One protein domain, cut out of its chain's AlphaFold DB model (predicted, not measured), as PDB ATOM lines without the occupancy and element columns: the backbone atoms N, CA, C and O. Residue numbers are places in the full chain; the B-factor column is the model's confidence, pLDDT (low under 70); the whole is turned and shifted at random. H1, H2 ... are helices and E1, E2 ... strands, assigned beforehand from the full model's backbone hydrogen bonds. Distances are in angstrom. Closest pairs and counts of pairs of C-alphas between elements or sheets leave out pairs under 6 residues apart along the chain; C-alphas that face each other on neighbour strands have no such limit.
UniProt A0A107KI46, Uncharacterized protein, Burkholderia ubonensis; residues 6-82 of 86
ATOM      1  N   GLY A   6     -11.337  18.051  10.446       83.62
ATOM      2  CA  GLY A   6     -12.388  17.651  11.389       83.62
ATOM      3  C   GLY A   6     -11.819  17.021  12.664       83.62
ATOM      4  O   GLY A   6     -12.194  17.405  13.770       83.62
ATOM      5  N   THR A   7     -10.842  16.128  12.516       84.75
ATOM      6  CA  THR A   7     -10.123  15.505  13.636       84.75
ATOM      7  C   THR A   7      -9.357  16.539  14.452       84.75
ATOM      8  O   THR A   7      -9.367  16.487  15.681       84.75
ATOM      9  N   LEU A   8      -8.736  17.522  13.796       84.56
ATOM     10  CA  LEU A   8      -8.028  18.597  14.488       84.56
ATOM     11  C   LEU A   8      -8.976  19.441  15.357       84.56
ATOM     12  O   LEU A   8      -8.647  19.724  16.504       84.56
ATOM     13  N   ALA A   9     -10.172  19.759  14.855       86.62
ATOM     14  CA  ALA A   9     -11.186  20.500  15.608       86.62
ATOM     15  C   ALA A   9     -11.749  19.710  16.805       86.62
ATOM     16  O   ALA A   9     -12.121  20.288  17.827       86.62
ATOM     17  N   VAL A  10     -11.830  18.379  16.705       87.69
ATOM     18  CA  VAL A  10     -12.161  17.517  17.852       87.69
ATOM     19  C   VAL A  10     -11.047  17.573  18.900       87.69
ATOM     20  O   VAL A  10     -11.335  17.769  20.079       87.69
ATOM     21  N   LEU A  11      -9.784  17.457  18.480       85.81
ATOM     22  CA  LEU A  11      -8.642  17.541  19.393       85.81
ATOM     23  C   LEU A  11      -8.571  18.903  20.092       85.81
ATOM     24  O   LEU A  11      -8.351  18.920  21.300       85.81
ATOM     25  N   ASP A  12      -8.818  20.012  19.388       88.38
ATOM     26  CA  ASP A  12      -8.869  21.346  20.003       88.38
ATOM     27  C   ASP A  12      -9.904  21.391  21.138       88.38
ATOM     28  O   ASP A  12      -9.556  21.711  22.273       88.38
ATOM     29  N   ARG A  13     -11.146  20.956  20.877       89.62
ATOM     30  CA  ARG A  13     -12.223  20.945  21.884       89.62
ATOM     31  C   ARG A  13     -11.890  20.093  23.111       89.62
ATOM     32  O   ARG A  13     -12.196  20.488  24.237       89.62
ATOM     33  N   LEU A  14     -11.278  18.926  22.910       90.31
ATOM     34  CA  LEU A  14     -10.895  18.038  24.011       90.31
ATOM     35  C   LEU A  14      -9.827  18.675  24.906       90.31
ATOM     36  O   LEU A  14      -9.959  18.652  26.131       90.31
ATOM     37  N   HIS A  15      -8.795  19.267  24.304       89.38
ATOM     38  CA  HIS A  15      -7.713  19.903  25.049       89.38
ATOM     39  C   HIS A  15      -8.169  21.203  25.721       89.38
ATOM     40  O   HIS A  15      -7.851  21.414  26.889       89.38
ATOM     41  N   GLU A  16      -8.993  22.025  25.066       89.62
ATOM     42  CA  GLU A  16      -9.621  23.200  25.687       89.62
ATOM     43  C   GLU A  16     -10.452  22.813  26.914       89.62
ATOM     44  O   GLU A  16     -10.323  23.429  27.974       89.62
ATOM     45  N   ARG A  17     -11.261  21.746  26.824       90.75
ATOM     46  CA  ARG A  17     -12.054  21.270  27.968       90.75
ATOM     47  C   ARG A  17     -11.184  20.756  29.114       90.75
ATOM     48  O   ARG A  17     -11.582  20.877  30.271       90.75
ATOM     49  N   ALA A  18     -10.013  20.212  28.799       88.31
ATOM     50  CA  ALA A  18      -9.010  19.803  29.775       88.31
ATOM     51  C   ALA A  18      -8.203  20.985  30.361       88.31
ATOM     52  O   ALA A  18      -7.411  20.769  31.280       88.31
ATOM     53  N   GLY A  19      -8.396  22.214  29.860       88.69
ATOM     54  CA  GLY A  19      -7.624  23.405  30.235       88.69
ATOM     55  C   GLY A  19      -6.242  23.491  29.573       88.69
ATOM     56  O   GLY A  19      -5.402  24.281  29.999       88.69
ATOM     57  N   LEU A  20      -5.993  22.681  28.543       86.56
ATOM     58  CA  LEU A  20      -4.719  22.531  27.837       86.56
ATOM     59  C   LEU A  20      -4.704  23.379  26.554       86.56
ATOM     60  O   LEU A  20      -4.645  22.869  25.439       86.56
ATOM     61  N   PHE A  21      -4.767  24.703  26.690       80.88
ATOM     62  CA  PHE A  21      -4.871  25.616  25.538       80.88
ATOM     63  C   PHE A  21      -3.616  25.642  24.646       80.88
ATOM     64  O   PHE A  21      -3.716  25.912  23.452       80.88
ATOM     65  N   ALA A  22      -2.444  25.313  25.198       80.31
ATOM     66  CA  ALA A  22      -1.176  25.248  24.467       80.31
ATOM     67  C   ALA A  22      -0.888  23.862  23.848       80.31
ATOM     68  O   ALA A  22       0.234  23.590  23.428       80.31
ATOM     69  N   TRP A  23      -1.887  22.973  23.757       80.12
ATOM     70  CA  TRP A  23      -1.681  21.571  23.359       80.12
ATOM     71  C   TRP A  23      -1.019  21.383  21.981       80.12
ATOM     72  O   TRP A  23      -0.365  20.373  21.715       80.12
ATOM     73  N   ARG A  24      -1.182  22.361  21.082       78.94
ATOM     74  CA  ARG A  24      -0.572  22.366  19.745       78.94
ATOM     75  C   ARG A  24       0.949  22.507  19.793       78.94
ATOM     76  O   ARG A  24       1.626  21.962  18.921       78.94
ATOM     77  N   ASP A  25       1.486  23.165  20.813       76.88
ATOM     78  CA  ASP A  25       2.928  23.214  21.059       76.88
ATOM     79  C   ASP A  25       3.401  21.865  21.622       76.88
ATOM     80  O   ASP A  25       4.405  21.298  21.176       76.88
ATOM     81  N   THR A  26       2.592  21.262  22.497       72.81
ATOM     82  CA  THR A  26       2.790  19.908  23.035       72.81
ATOM     83  C   THR A  26       2.666  18.817  21.960       72.81
ATOM     84  O   THR A  26       3.294  17.761  22.073       72.81
ATOM     85  N   LEU A  27       1.983  19.074  20.837       76.88
ATOM     86  CA  LEU A  27       1.935  18.171  19.679       76.88
ATOM     87  C   LEU A  27       3.332  17.899  19.098       76.88
ATOM     88  O   LEU A  27       3.569  16.821  18.556       76.88
ATOM     89  N   GLN A  28       4.290  18.825  19.233       75.44
ATOM     90  CA  GLN A  28       5.679  18.586  18.815       75.44
ATOM     91  C   GLN A  28       6.388  17.539  19.687       75.44
ATOM     92  O   GLN A  28       7.318  16.878  19.226       75.44
ATOM     93  N   ILE A  29       5.967  17.360  20.944       73.31
ATOM     94  CA  ILE A  29       6.451  16.271  21.805       73.31
ATOM     95  C   ILE A  29       5.902  14.938  21.287       73.31
ATOM     96  O   ILE A  29       6.673  14.013  21.049       73.31
ATOM     97  N   VAL A  30       4.601  14.874  21.002       74.12
ATOM     98  CA  VAL A  30       3.950  13.664  20.469       74.12
ATOM     99  C   VAL A  30       4.510  13.274  19.094       74.12
ATOM    100  O   VAL A  30       4.729  12.099  18.815       74.12
ATOM    101  N   ARG A  31       4.817  14.251  18.231       78.12
ATOM    102  CA  ARG A  31       5.439  14.000  16.918       78.12
ATOM    103  C   ARG A  31       6.809  13.332  17.022       78.12
ATOM    104  O   ARG A  31       7.125  12.501  16.175       78.12
ATOM    105  N   ARG A  32       7.604  13.676  18.040       75.88
ATOM    106  CA  ARG A  32       8.910  13.043  18.285       75.88
ATOM    107  C   ARG A  32       8.760  11.576  18.681       75.88
ATOM    108  O   ARG A  32       9.477  10.736  18.150       75.88
ATOM    109  N   TRP A  33       7.737  11.259  19.476       76.69
ATOM    110  CA  TRP A  33       7.414   9.878  19.840       76.69
ATOM    111  C   TRP A  33       7.086   9.027  18.614       76.69
ATOM    112  O   TRP A  33       7.688   7.981  18.425       76.69
ATOM    113  N   VAL A  34       6.209   9.508  17.727       70.94
ATOM    114  CA  VAL A  34       5.836   8.776  16.499       70.94
ATOM    115  C   VAL A  34       7.029   8.597  15.547       70.94
ATOM    116  O   VAL A  34       7.068   7.652  14.763       70.94
ATOM    117  N   ALA A  35       8.017   9.491  15.604       79.62
ATOM    118  CA  ALA A  35       9.228   9.397  14.794       79.62
ATOM    119  C   ALA A  35      10.267   8.397  15.343       79.62
ATOM    120  O   ALA A  35      11.220   8.075  14.632       79.62
ATOM    121  N   SER A  36      10.109   7.904  16.578       84.31
ATOM    122  CA  SER A  36      11.065   7.009  17.235       84.31
ATOM    123  C   SER A  36      10.357   5.957  18.103       84.31
ATOM    124  O   SER A  36       9.867   6.285  19.187       84.31
ATOM    125  N   PRO A  37      10.396   4.664  17.722       81.38
ATOM    126  CA  PRO A  37       9.762   3.589  18.494       81.38
ATOM    127  C   PRO A  37      10.221   3.519  19.962       81.38
ATOM    128  O   PRO A  37       9.458   3.152  20.855       81.38
ATOM    129  N   ALA A  38      11.476   3.890  20.236       84.94
ATOM    130  CA  ALA A  38      12.010   3.929  21.595       84.94
ATOM    131  C   ALA A  38      11.401   5.067  22.433       84.94
ATOM    132  O   ALA A  38      11.124   4.877  23.622       84.94
ATOM    133  N   GLU A  39      11.176   6.237  21.826       82.75
ATOM    134  CA  GLU A  39      10.541   7.373  22.502       82.75
ATOM    135  C   GLU A  39       9.050   7.138  22.725       82.75
ATOM    136  O   GLU A  39       8.558   7.431  23.815       82.75
ATOM    137  N   GLU A  40       8.359   6.545  21.748       81.44
ATOM    138  CA  GLU A  40       6.973   6.094  21.884       81.44
ATOM    139  C   GLU A  40       6.813   5.135  23.066       81.44
ATOM    140  O   GLU A  40       6.019   5.386  23.976       81.44
ATOM    141  N   ALA A  41       7.628   4.077  23.121       81.88
ATOM    142  CA  ALA A  41       7.568   3.105  24.207       81.88
ATOM    143  C   ALA A  41       7.870   3.737  25.577       81.88
ATOM    144  O   ALA A  41       7.276   3.357  26.590       81.88
ATOM    145  N   ALA A  42       8.796   4.700  25.636       83.94
ATOM    146  CA  ALA A  42       9.097   5.429  26.864       83.94
ATOM    147  C   ALA A  42       7.950   6.362  27.283       83.94
ATOM    148  O   ALA A  42       7.654   6.468  28.472       83.94
ATOM    149  N   ALA A  43       7.298   7.020  26.325       80.81
ATOM    150  CA  ALA A  43       6.145   7.874  26.564       80.81
ATOM    151  C   ALA A  43       4.938   7.086  27.069       80.81
ATOM    152  O   ALA A  43       4.361   7.460  28.088       80.81
ATOM    153  N   LEU A  44       4.627   5.955  26.432       81.44
ATOM    154  CA  LEU A  44       3.566   5.054  26.874       81.44
ATOM    155  C   LEU A  44       3.821   4.565  28.303       81.44
ATOM    156  O   LEU A  44       2.929   4.628  29.144       81.44
ATOM    157  N   ARG A  45       5.058   4.153  28.613       83.31
ATOM    158  CA  ARG A  45       5.440   3.750  29.976       83.31
ATOM    159  C   ARG A  45       5.217   4.860  31.002       83.31
ATOM    160  O   ARG A  45       4.700   4.572  32.075       83.31
ATOM    161  N   ARG A  46       5.569   6.113  30.689       83.31
ATOM    162  CA  ARG A  46       5.315   7.258  31.582       83.31
ATOM    163  C   ARG A  46       3.823   7.523  31.765       83.31
ATOM    164  O   ARG A  46       3.393   7.735  32.893       83.31
ATOM    165  N   ALA A  47       3.046   7.473  30.684       83.75
ATOM    166  CA  ALA A  47       1.602   7.676  30.734       83.75
ATOM    167  C   ALA A  47       0.914   6.613  31.602       83.75
ATOM    168  O   ALA A  47       0.127   6.948  32.485       83.75
ATOM    169  N   VAL A  48       1.276   5.340  31.414       82.12
ATOM    170  CA  VAL A  48       0.764   4.224  32.220       82.12
ATOM    171  C   VAL A  48       1.209   4.345  33.675       82.12
ATOM    172  O   VAL A  48       0.382   4.226  34.570       82.12
ATOM    173  N   ALA A  49       2.483   4.650  33.940       82.06
ATOM    174  CA  ALA A  49       2.963   4.847  35.309       82.06
ATOM    175  C   ALA A  49       2.235   5.999  36.028       82.06
ATOM    176  O   ALA A  49       1.980   5.909  37.227       82.06
ATOM    177  N   ALA A  50       1.856   7.057  35.302       81.56
ATOM    178  CA  ALA A  50       1.097   8.183  35.842       81.56
ATOM    179  C   ALA A  50      -0.361   7.838  36.201       81.56
ATOM    180  O   ALA A  50      -0.974   8.580  36.965       81.56
ATOM    181  N   LEU A  51      -0.919   6.726  35.700       77.56
ATOM    182  CA  LEU A  51      -2.210   6.205  36.178       77.56
ATOM    183  C   LEU A  51      -2.103   5.613  37.595       77.56
ATOM    184  O   LEU A  51      -3.123   5.406  38.244       77.56
ATOM    185  N   GLY A  52      -0.892   5.370  38.109       74.38
ATOM    186  CA  GLY A  52      -0.683   4.749  39.416       74.38
ATOM    187  C   GLY A  52      -1.174   3.295  39.463       74.38
ATOM    188  O   GLY A  52      -1.133   2.584  38.465       74.38
ATOM    189  N   ALA A  53      -1.641   2.850  40.636       64.69
ATOM    190  CA  ALA A  53      -2.224   1.519  40.864       64.69
ATOM    191  C   ALA A  53      -3.729   1.466  40.532       64.69
ATOM    192  O   ALA A  53      -4.512   0.838  41.245       64.69
ATOM    193  N   VAL A  54      -4.160   2.188  39.496       65.00
ATOM    194  CA  VAL A  54      -5.538   2.098  39.008       65.00
ATOM    195  C   VAL A  54      -5.644   0.831  38.170       65.00
ATOM    196  O   VAL A  54      -5.095   0.762  37.073       65.00
ATOM    197  N   GLU A  55      -6.339  -0.174  38.702       69.19
ATOM    198  CA  GLU A  55      -6.660  -1.389  37.954       69.19
ATOM    199  C   GLU A  55      -7.602  -1.017  36.792       69.19
ATOM    200  O   GLU A  55      -8.686  -0.471  37.032       69.19
ATOM    201  N   PRO A  56      -7.211  -1.246  35.527       72.38
ATOM    202  CA  PRO A  56      -8.035  -0.869  34.392       72.38
ATOM    203  C   PRO A  56      -9.216  -1.831  34.251       72.38
ATOM    204  O   PRO A  56      -9.050  -3.020  33.983       72.38
ATOM    205  N   THR A  57     -10.433  -1.303  34.343       75.88
ATOM    206  CA  THR A  57     -11.637  -2.063  33.989       75.88
ATOM    207  C   THR A  57     -11.925  -1.896  32.503       75.88
ATOM    208  O   THR A  57     -12.173  -0.788  32.026       75.88
ATOM    209  N   VAL A  58     -11.924  -3.003  31.757       79.00
ATOM    210  CA  VAL A  58     -12.299  -2.995  30.338       79.00
ATOM    211  C   VAL A  58     -13.821  -2.957  30.221       79.00
ATOM    212  O   VAL A  58     -14.509  -3.896  30.617       79.00
ATOM    213  N   VAL A  59     -14.344  -1.874  29.650       77.62
ATOM    214  CA  VAL A  59     -15.768  -1.702  29.330       77.62
ATOM    215  C   VAL A  59     -15.945  -1.532  27.818       77.62
ATOM    216  O   VAL A  59     -15.003  -1.117  27.137       77.62
ATOM    217  N   PRO A  60     -17.132  -1.828  27.248       84.56
ATOM    218  CA  PRO A  60     -17.415  -1.489  25.859       84.56
ATOM    219  C   PRO A  60     -17.171   0.001  25.617       84.56
ATOM    220  O   PRO A  60     -17.581   0.823  26.434       84.56
ATOM    221  N   ALA A  61     -16.576   0.368  24.477       75.00
ATOM    222  CA  ALA A  61     -16.292   1.772  24.163       75.00
ATOM    223  C   ALA A  61     -17.546   2.655  24.288       75.00
ATOM    224  O   ALA A  61     -17.457   3.773  24.773       75.00
ATOM    225  N   GLY A  62     -18.716   2.110  23.925       80.00
ATOM    226  CA  GLY A  62     -20.036   2.727  24.067       80.00
ATOM    227  C   GLY A  62     -20.451   3.082  25.497       80.00
ATOM    228  O   GLY A  62     -21.224   4.019  25.656       80.00
ATOM    229  N   ALA A  63     -19.919   2.392  26.503       83.69
ATOM    230  CA  ALA A  63     -20.249   2.577  27.914       83.69
ATOM    231  C   ALA A  63     -19.315   3.562  28.640       83.69
ATOM    232  O   ALA A  63     -19.553   3.881  29.799       83.69
ATOM    233  N   ALA A  64     -18.248   4.038  27.988       85.56
ATOM    234  CA  ALA A  64     -17.390   5.060  28.572       85.56
ATOM    235  C   ALA A  64     -18.113   6.415  28.571       85.56
ATOM    236  O   ALA A  64     -18.531   6.884  27.513       85.56
ATOM    237  N   GLU A  65     -18.224   7.049  29.737       88.50
ATOM    238  CA  GLU A  65     -18.794   8.399  29.895       88.50
ATOM    239  C   GLU A  65     -17.736   9.499  29.701       88.50
ATOM    240  O   GLU A  65     -18.049  10.642  29.362       88.50
ATOM    241  N   GLN A  66     -16.460   9.155  29.896       88.19
ATOM    242  CA  GLN A  66     -15.345  10.095  29.859       88.19
ATOM    243  C   GLN A  66     -14.186   9.577  29.008       88.19
ATOM    244  O   GLN A  66     -13.973   8.375  28.855       88.19
ATOM    245  N   LEU A  67     -13.416  10.521  28.478       88.88
ATOM    246  CA  LEU A  67     -12.163  10.305  27.776       88.88
ATOM    247  C   LEU A  67     -11.011  10.737  28.675       88.88
ATOM    248  O   LEU A  67     -11.043  11.831  29.240       88.88
ATOM    249  N   ALA A  68      -9.987   9.892  28.770       88.50
ATOM    250  CA  ALA A  68      -8.745  10.205  29.458       88.50
ATOM    251  C   ALA A  68      -7.729  10.777  28.457       88.50
ATOM    252  O   ALA A  68      -7.352  10.109  27.493       88.50
ATOM    253  N   LEU A  69      -7.282  12.010  28.685       88.88
ATOM    254  CA  LEU A  69      -6.224  12.678  27.934       88.88
ATOM    255  C   LEU A  69      -4.970  12.758  28.798       88.88
ATOM    256  O   LEU A  69      -5.010  13.295  29.904       88.88
ATOM    257  N   TYR A  70      -3.856  12.240  28.291       86.19
ATOM    258  CA  TYR A  70      -2.567  12.371  28.957       86.19
ATOM    259  C   TYR A  70      -1.886  13.674  28.538       86.19
ATOM    260  O   TYR A  70      -1.630  13.883  27.352       86.19
ATOM    261  N   ASP A  71      -1.573  14.523  29.514       86.06
ATOM    262  CA  ASP A  71      -0.752  15.718  29.346       86.06
ATOM    263  C   ASP A  71       0.726  15.348  29.575       86.06
ATOM    264  O   ASP A  71       1.123  15.091  30.719       86.06
ATOM    265  N   PRO A  72       1.562  15.300  28.521       79.69
ATOM    266  CA  PRO A  72       2.973  14.958  28.661       79.69
ATOM    267  C   PRO A  72       3.820  16.042  29.322       79.69
ATOM    268  O   PRO A  72       4.915  15.725  29.782       79.69
ATOM    269  N   GLU A  73       3.362  17.293  29.348       83.69
ATOM    270  CA  GLU A  73       4.087  18.400  29.973       83.69
ATOM    271  C   GLU A  73       3.903  18.361  31.491       83.69
ATOM    272  O   GLU A  73       4.878  18.397  32.242       83.69
ATOM    273  N   GLY A  74       2.657  18.187  31.939       82.56
ATOM    274  CA  GLY A  74       2.309  18.014  33.350       82.56
ATOM    275  C   GLY A  74       2.445  16.581  33.882       82.56
ATOM    276  O   GLY A  74       2.229  16.363  35.073       82.56
ATOM    277  N   ALA A  75       2.759  15.610  33.018       83.50
ATOM    278  CA  ALA A  75       2.820  14.175  33.314       83.50
ATOM    279  C   ALA A  75       1.582  13.639  34.067       83.50
ATOM    280  O   ALA A  75       1.704  12.813  34.973       83.50
ATOM    281  N   ARG A  76       0.384  14.099  33.689       86.50
ATOM    282  CA  ARG A  76      -0.875  13.822  34.400       86.50
ATOM    283  C   ARG A  76      -2.024  13.519  33.446       86.50
ATOM    284  O   ARG A  76      -1.973  13.847  32.264       86.50
ATOM    285  N   TRP A  77      -3.079  12.916  33.980       89.69
ATOM    286  CA  TRP A  77      -4.293  12.606  33.232       89.69
ATOM    287  C   TRP A  77      -5.385  13.646  33.466       89.69
ATOM    288  O   TRP A  77      -5.592  14.112  34.585       89.69
ATOM    289  N   HIS A  78      -6.100  13.973  32.396       89.62
ATOM    290  CA  HIS A  78      -7.283  14.821  32.384       89.62
ATOM    291  C   HIS A  78      -8.471  13.995  31.896       89.62
ATOM    292  O   HIS A  78      -8.360  13.291  30.896       89.62
ATOM    293  N   PHE A  79      -9.613  14.094  32.571       90.06
ATOM    294  CA  PHE A  79     -10.833  13.389  32.177       90.06
ATOM    295  C   PHE A  79     -11.857  14.393  31.655       90.06
ATOM    296  O   PHE A  79     -12.218  15.339  32.355       90.06
ATOM    297  N   VAL A  80     -12.319  14.204  30.422       91.19
ATOM    298  CA  VAL A  80     -13.319  15.069  29.773       91.19
ATOM    299  C   VAL A  80     -14.522  14.244  29.335       91.19
ATOM    300  O   VAL A  80     -14.389  13.047  29.105       91.19
ATOM    301  N   SER A  81     -15.702  14.860  29.224       89.38
ATOM    302  CA  SER A  81     -16.898  14.145  28.750       89.38
ATOM    303  C   SER A  81     -16.678  13.590  27.342       89.38
ATOM    304  O   SER A  81     -16.124  14.271  26.473       89.38
ATOM    305  N   ARG A  82     -17.140  12.358  27.116       86.06
ATOM    306  CA  ARG A  82     -17.092  11.714  25.803       86.06
ATOM    307  C   ARG A  82     -18.050  12.342  24.790       86.06
ATOM    308  O   ARG A  82     -17.782  12.248  23.597       86.06
TER     309      ARG A  82
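AT A GLANCE: This is residues 6 to 82 of the 86 residues of an uncharacterized protein of Burkholderia ubonensis (UniProt A0A107KI46). A two-stranded hairpin, E1 and E2, lies in the middle of a loose ring, with H1 on one side, H3 on the other, H2 between these helices and the long link 51 to 65 leading back to E1. Residues 52 to 61 stick out. The 77 printed residues run H1, H2, H3, E1, E2; the antiparallel sheet has order E1 - E2, the class is mixed, and the whole is only just compact, close to loose: radius of gyration of the C-alphas 13.3 A, spans 33 by 30 by 21 A.

IN THESE COORDINATES: E1 is residues 66 to 71, E2 76 to 81 (-16.898, 14.145, 28.750 at C-alpha 81). H3, 37 to 50, measures 19.9 A; H2, 23 to 35, 18.5 A; H1, 6 to 17, 17.0 A, from C-alpha 6 at (-12.388, 17.651, 11.389).

HOW THE PARTS SIT: In the hairpin, N 69 and O 78 are 2.8 A apart, within hydrogen-bond range. The closest C-alphas of H1 and E2, Arg 17 and Val 80, are 6.6 A apart; of H3 and E2, Ala 50 and Arg 76, 6.1 A. H2 and H3 touch only at the corner, Trp 33 to Glu 40, C-alphas 4.3 A. Every O i to N i+4 pair is within range in H1 and H3, 7 of 9 in H2.

THE WHOLE: The printed part has no cut; the link H3 to E1 is long. Residues 53 to 55 have pLDDT under 70.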